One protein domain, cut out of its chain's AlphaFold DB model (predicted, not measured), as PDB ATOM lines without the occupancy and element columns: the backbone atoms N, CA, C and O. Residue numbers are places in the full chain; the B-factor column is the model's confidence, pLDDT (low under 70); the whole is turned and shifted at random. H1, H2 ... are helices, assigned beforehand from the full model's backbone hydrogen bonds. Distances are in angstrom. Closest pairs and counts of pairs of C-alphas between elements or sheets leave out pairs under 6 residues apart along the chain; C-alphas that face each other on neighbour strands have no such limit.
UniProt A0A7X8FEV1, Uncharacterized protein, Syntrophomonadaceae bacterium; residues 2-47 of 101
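What this domain is: This is residues 2 to 47 of the 101 residues of an uncharacterized protein of Syntrophomonadaceae bacterium (UniProt A0A7X8FEV1). Three helices set at large angles to one another make a small cluster, their centres forming a triangle with sides of 12.4 to 13.9 A. The first part of H2, residues 14 to 18, packs on H3, the longest helix, and short H1 sits near both without clearly touching either; the link of residues 26 to 31 folds back from the far end of H2 to the start of H3. The printed part has 46 residues, with three named helices in the order H1, H2, H3 and no named strand, and its class is all helix. It is compact, with a radius of gyration of the C-alphas of 10.3 A, and the C-alphas span 29 by 20 by 13 A.

Where its parts are: H1 comes first, residues 2 to 8, beginning at C-alpha 2 at (155.935, 167.901, 117.472). H2 follows, residues 14 to 25, and measures 16.2 A from its first C-alpha at (148.020, 165.300, 111.800) to its last. H3, residues 32 to 45, measures 19.7 A and ends at C-alpha 45 at (155.771, 179.720, 111.708).

How they stand to each other: H1 is close to H2 but not clearly touching it; their closest C-alphas, those of Ile 2 and Ile 17, are 7.5 A apart. H1 and H2 run opposite ways at a steep tilt of 68 degrees, only just short of about perpendicular. H1 is also close to H3 but not clearly touching it, with the C-alphas of Leu 3 and Leu 42 the closest at 7.1 A. H1 and H3 run the same way at a steep tilt of 59 degrees. H2 touches H3 with residues 14 to 18 alone, and the closest C-alphas of the two, those of Cys 14 and Arg 36, are 5.7 A apart. The lines of H2 and H3 are about perpendicular, but only just, at 71 degrees. In H1, H2 and H3 every pair of backbone O of residue i and N of residue i+4 is within hydrogen-bond range.

The domain as a whole: The two C-alphas farthest apart are those of Asn 26 and Asp 47, at 29.7 A, while the first and last printed C-alphas, those of Ile 2 and Asp 47, are 14.5 A apart. The printed part has no cut. The link from H1 to H2, 5 residues, is tight, and the link from H2 to H3, 6 residues, is short. The mean pLDDT of the printed part is 84.3, and no printed residue is under 70.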
ATOM      1  N   ILE A   2     156.629 167.904 118.786       81.31
ATOM      2  CA  ILE A   2     155.935 167.901 117.472       81.31
ATOM      3  C   ILE A   2     156.763 168.586 116.372       81.31
ATOM      4  O   ILE A   2     156.843 168.092 115.255       81.31
ATOM      5  N   LEU A   3     157.450 169.688 116.696       82.06
ATOM      6  CA  LEU A   3     158.358 170.352 115.753       82.06
ATOM      7  C   LEU A   3     159.532 169.458 115.315       82.06
ATOM      8  O   LEU A   3     159.993 169.578 114.187       82.06
ATOM      9  N   LYS A   4     160.012 168.570 116.197       85.44
ATOM     10  CA  LYS A   4     161.094 167.629 115.874       85.44
ATOM     11  C   LYS A   4     160.588 166.587 114.875       85.44
ATOM     12  O   LYS A   4     161.195 166.432 113.827       85.44
ATOM     13  N   TRP A   5     159.410 166.018 115.125       86.19
ATOM     14  CA  TRP A   5     158.746 165.103 114.194       86.19
ATOM     15  C   TRP A   5     158.442 165.734 112.837       86.19
ATOM     16  O   TRP A   5     158.668 165.107 111.814       86.19
ATOM     17  N   LEU A   6     157.994 166.993 112.807       84.25
ATOM     18  CA  LEU A   6     157.774 167.723 111.554       84.25
ATOM     19  C   LEU A   6     159.072 168.008 110.778       84.25
ATOM     20  O   LEU A   6     159.008 168.211 109.569       84.25
ATOM     21  N   ARG A   7     160.227 168.059 111.453       82.88
ATOM     22  CA  ARG A   7     161.544 168.217 110.812       82.88
ATOM     23  C   ARG A   7     162.115 166.887 110.326       82.88
ATOM     24  O   ARG A   7     162.709 166.858 109.259       82.88
ATOM     25  N   GLU A   8     161.942 165.819 111.099       84.88
ATOM     26  CA  GLU A   8     162.380 164.463 110.737       84.88
ATOM     27  C   GLU A   8     161.503 163.861 109.626       84.88
ATOM     28  O   GLU A   8     162.012 163.198 108.728       84.88
ATOM     29  N   HIS A   9     160.197 164.151 109.651       83.62
ATOM     30  CA  HIS A   9     159.192 163.647 108.715       83.62
ATOM     31  C   HIS A   9     158.284 164.794 108.219       83.62
ATOM     32  O   HIS A   9     157.198 165.021 108.761       83.62
ATOM     33  N   PRO A  10     158.693 165.565 107.195       79.12
ATOM     34  CA  PRO A  10     157.933 166.727 106.717       79.12
ATOM     35  C   PRO A  10     156.570 166.372 106.091       79.12
ATOM     36  O   PRO A  10     155.666 167.218 106.030       79.12
ATOM     37  N   ASP A  11     156.383 165.124 105.665       80.88
ATOM     38  CA  ASP A  11     155.167 164.543 105.086       80.88
ATOM     39  C   ASP A  11     154.140 164.064 106.126       80.88
ATOM     40  O   ASP A  11     152.969 163.867 105.780       80.88
ATOM     41  N   ILE A  12     154.534 163.964 107.401       85.38
ATOM     42  CA  ILE A  12     153.696 163.408 108.464       85.38
ATOM     43  C   ILE A  12     152.334 164.116 108.573       85.38
ATOM     44  O   ILE A  12     152.199 165.352 108.513       85.38
ATOM     45  N   THR A  13     151.286 163.308 108.718       82.88
ATOM     46  CA  THR A  13     149.900 163.766 108.832       82.88
ATOM     47  C   THR A  13     149.530 164.107 110.278       82.88
ATOM     48  O   THR A  13     150.122 163.610 111.232       82.88
ATOM     49  N   CYS A  14     148.520 164.966 110.461       84.88
ATOM     50  CA  CYS A  14     148.020 165.300 111.800       84.88
ATOM     51  C   CYS A  14     147.484 164.069 112.544       84.88
ATOM     52  O   CYS A  14     147.646 163.996 113.756       84.88
ATOM     53  N   SER A  15     146.880 163.118 111.828       84.31
ATOM     54  CA  SER A  15     146.355 161.881 112.410       84.31
ATOM     55  C   SER A  15     147.494 160.982 112.911       84.31
ATOM     56  O   SER A  15     147.451 160.562 114.055       84.31
ATOM     57  N   GLN A  16     148.587 160.834 112.148       87.12
ATOM     58  CA  GLN A  16     149.787 160.115 112.618       87.12
ATOM     59  C   GLN A  16     150.415 160.760 113.863       87.12
ATOM     60  O   GLN A  16     150.786 160.064 114.801       87.12
ATOM     61  N   ILE A  17     150.497 162.097 113.905       87.62
ATOM     62  CA  ILE A  17     150.980 162.810 115.100       87.62
ATOM     63  C   ILE A  17     150.059 162.539 116.302       87.62
ATOM     64  O   ILE A  17     150.544 162.400 117.421       87.62
ATOM     65  N   LEU A  18     148.738 162.480 116.090       87.00
ATOM     66  CA  LEU A  18     147.771 162.188 117.150       87.00
ATOM     67  C   LEU A  18     147.963 160.776 117.708       87.00
ATOM     68  O   LEU A  18     147.928 160.599 118.923       87.00
ATOM     69  N   ASP A  19     148.175 159.798 116.833       88.19
ATOM     70  CA  ASP A  19     148.383 158.407 117.228       88.19
ATOM     71  C   ASP A  19     149.689 158.253 118.015       88.19
ATOM     72  O   ASP A  19     149.678 157.677 119.100       88.19
ATOM     73  N   TRP A  20     150.776 158.909 117.592       88.25
ATOM     74  CA  TRP A  20     152.024 158.934 118.363       88.25
ATOM     75  C   TRP A  20     151.876 159.565 119.745       88.25
ATOM     76  O   TRP A  20     152.483 159.084 120.698       88.25
ATOM     77  N   ILE A  21     151.080 160.632 119.877       87.06
ATOM     78  CA  ILE A  21     150.809 161.249 121.183       87.06
ATOM     79  C   ILE A  21     150.063 160.267 122.088       87.06
ATOM     80  O   ILE A  21     150.447 160.098 123.245       87.06
ATOM     81  N   LYS A  22     149.037 159.591 121.563       86.38
ATOM     82  CA  LYS A  22     148.281 158.589 122.324       86.38
ATOM     83  C   LYS A  22     149.166 157.418 122.744       86.38
ATOM     84  O   LYS A  22     149.087 156.997 123.887       86.38
ATOM     85  N   GLU A  23     150.035 156.934 121.863       86.00
ATOM     86  CA  GLU A  23     150.927 155.807 122.154       86.00
ATOM     87  C   GLU A  23     152.025 156.160 123.165       86.00
ATOM     88  O   GLU A  23     152.275 155.397 124.094       86.00
ATOM     89  N   HIS A  24     152.675 157.318 123.016       83.81
ATOM     90  CA  HIS A  24     153.832 157.678 123.846       83.81
ATOM     91  C   HIS A  24     153.449 158.295 125.195       83.81
ATOM     92  O   HIS A  24     154.223 158.201 126.145       83.81
ATOM     93  N   TYR A  25     152.286 158.948 125.282       82.62
ATOM     94  CA  TYR A  25     151.876 159.711 126.468       82.62
ATOM     95  C   TYR A  25     150.578 159.206 127.101       82.62
ATOM     96  O   TYR A  25     150.195 159.707 128.156       82.62
ATOM     97  N   ASN A  26     149.901 158.229 126.483       78.12
ATOM     98  CA  ASN A  26     148.591 157.718 126.904       78.12
ATOM     99  C   ASN A  26     147.548 158.835 127.129       78.12
ATOM    100  O   ASN A  26     146.630 158.701 127.940       78.12
ATOM    101  N   ASP A  27     147.715 159.959 126.424       75.25
ATOM    102  CA  ASP A  27     146.919 161.169 126.593       75.25
ATOM    103  C   ASP A  27     145.848 161.262 125.501       75.25
ATOM    104  O   ASP A  27     146.130 161.458 124.315       75.25
ATOM    105  N   TYR A  28     144.592 161.131 125.925       76.44
ATOM    106  CA  TYR A  28     143.402 161.208 125.075       76.44
ATOM    107  C   TYR A  28     142.674 162.553 125.195       76.44
ATOM    108  O   TYR A  28     141.621 162.747 124.582       76.44
ATOM    109  N   SER A  29     143.213 163.502 125.965       77.69
ATOM    110  CA  SER A  29     142.623 164.836 126.123       77.69
ATOM    111  C   SER A  29     142.734 165.683 124.847       77.69
ATOM    112  O   SER A  29     141.942 166.606 124.614       77.69
ATOM    113  N   VAL A  30     143.692 165.349 123.976       78.50
ATOM    114  CA  VAL A  30     143.978 166.083 122.745       78.50
ATOM    115  C   VAL A  30     142.947 165.747 121.667       78.50
ATOM    116  O   VAL A  30     142.913 164.657 121.099       78.50
ATOM    117  N   ARG A  31     142.125 166.738 121.314       82.06
ATOM    118  CA  ARG A  31     141.208 166.648 120.169       82.06
ATOM    119  C   ARG A  31     141.949 166.895 118.858       82.06
ATOM    120  O   ARG A  31     142.694 167.871 118.731       82.06
ATOM    121  N   GLU A  32     141.643 166.097 117.836       82.69
ATOM    122  CA  GLU A  32     142.256 166.191 116.501       82.69
ATOM    123  C   GLU A  32     142.161 167.604 115.899       82.69
ATOM    124  O   GLU A  32     143.125 168.125 115.338       82.69
ATOM    125  N   ARG A  33     141.020 168.282 116.083       84.44
ATOM    126  CA  ARG A  33     140.803 169.656 115.600       84.44
ATOM    127  C   ARG A  33     141.800 170.655 116.194       84.44
ATOM    128  O   ARG A  33     142.254 171.555 115.484       84.44
ATOM    129  N   THR A  34     142.131 170.511 117.475       85.88
ATOM    130  CA  THR A  34     143.086 171.380 118.173       85.88
ATOM    131  C   THR A  34     144.505 171.088 117.702       85.88
ATOM    132  O   THR A  34     145.232 172.015 117.344       85.88
ATOM    133  N   LEU A  35     144.862 169.805 117.594       88.19
ATOM    134  CA  LEU A  35     146.165 169.377 117.088       88.19
ATOM    135  C   LEU A  35     146.405 169.874 115.659       88.19
ATOM    136  O   LEU A  35     147.453 170.441 115.372       88.19
ATOM    137  N   ARG A  36     145.413 169.748 114.773       86.19
ATOM    138  CA  ARG A  36     145.511 170.218 113.386       86.19
ATOM    139  C   ARG A  36     145.762 171.723 113.298       86.19
ATOM    140  O   ARG A  36     146.586 172.156 112.497       86.19
ATOM    141  N   ARG A  37     145.084 172.527 114.126       87.12
ATOM    142  CA  ARG A  37     145.332 173.979 114.204       87.12
ATOM    143  C   ARG A  37     146.755 174.273 114.671       87.12
ATOM    144  O   ARG A  37     147.428 175.099 114.063       87.12
ATOM    145  N   TYR A  38     147.216 173.567 115.699       87.75
ATOM    146  CA  TYR A  38     148.563 173.728 116.232       87.75
ATOM    147  C   TYR A  38     149.650 173.328 115.219       87.75
ATOM    148  O   TYR A  38     150.582 174.090 114.981       87.75
ATOM    149  N   VAL A  39     149.495 172.184 114.545       86.69
ATOM    150  CA  VAL A  39     150.411 171.711 113.493       86.69
ATOM    151  C   VAL A  39     150.445 172.677 112.308       86.69
ATOM    152  O   VAL A  39     151.524 172.984 111.810       86.69
ATOM    153  N   ASN A  40     149.295 173.207 111.880       86.00
ATOM    154  CA  ASN A  40     149.247 174.219 110.821       86.00
ATOM    155  C   ASN A  40     149.974 175.506 111.227       86.00
ATOM    156  O   ASN A  40     150.734 176.050 110.430       86.00
ATOM    157  N   HIS A  41     149.781 175.966 112.466       88.19
ATOM    158  CA  HIS A  41     150.487 177.134 112.985       88.19
ATOM    159  C   HIS A  41     152.005 176.908 113.020       88.19
ATOM    160  O   HIS A  41     152.763 177.780 112.603       88.19
ATOM    161  N   LEU A  42     152.461 175.723 113.439       87.25
ATOM    162  CA  LEU A  42     153.880 175.361 113.398       87.25
ATOM    163  C   LEU A  42     154.428 175.342 111.966       87.25
ATOM    164  O   LEU A  42     155.504 175.882 111.727       87.25
ATOM    165  N   ARG A  43     153.695 174.763 111.009       85.44
ATOM    166  CA  ARG A  43     154.129 174.726 109.605       85.44
ATOM    167  C   ARG A  43     154.273 176.123 109.004       85.44
ATOM    168  O   ARG A  43     155.236 176.352 108.289       85.44
ATOM    169  N   GLN A  44     153.369 177.048 109.331       86.19
ATOM    170  CA  GLN A  44     153.466 178.449 108.898       86.19
ATOM    171  C   GLN A  44     154.614 179.188 109.591       86.19
ATOM    172  O   GLN A  44     155.375 179.892 108.943       86.19
ATOM    173  N   LYS A  45     154.760 179.014 110.910       88.56
ATOM    174  CA  LYS A  45     155.771 179.720 111.708       88.56
ATOM    175  C   LYS A  45     157.206 179.328 111.348       88.56
ATOM    176  O   LYS A  45     158.100 180.160 111.454       88.56
ATOM    177  N   TYR A  46     157.426 178.067 110.988       84.69
ATOM    178  CA  TYR A  46     158.752 177.520 110.686       84.69
ATOM    179  C   TYR A  46     158.979 177.256 109.194       84.69
ATOM    180  O   TYR A  46     159.974 176.620 108.865       84.69
ATOM    181  N   ASP A  47     158.062 177.708 108.331       81.12
ATOM    182  CA  ASP A  47     158.096 177.512 106.878       81.12
ATOM    183  C   ASP A  47     158.408 176.054 106.485       81.12
ATOM    184  O   ASP A  47     159.405 175.732 105.843       81.12
TER     185      ASP A  47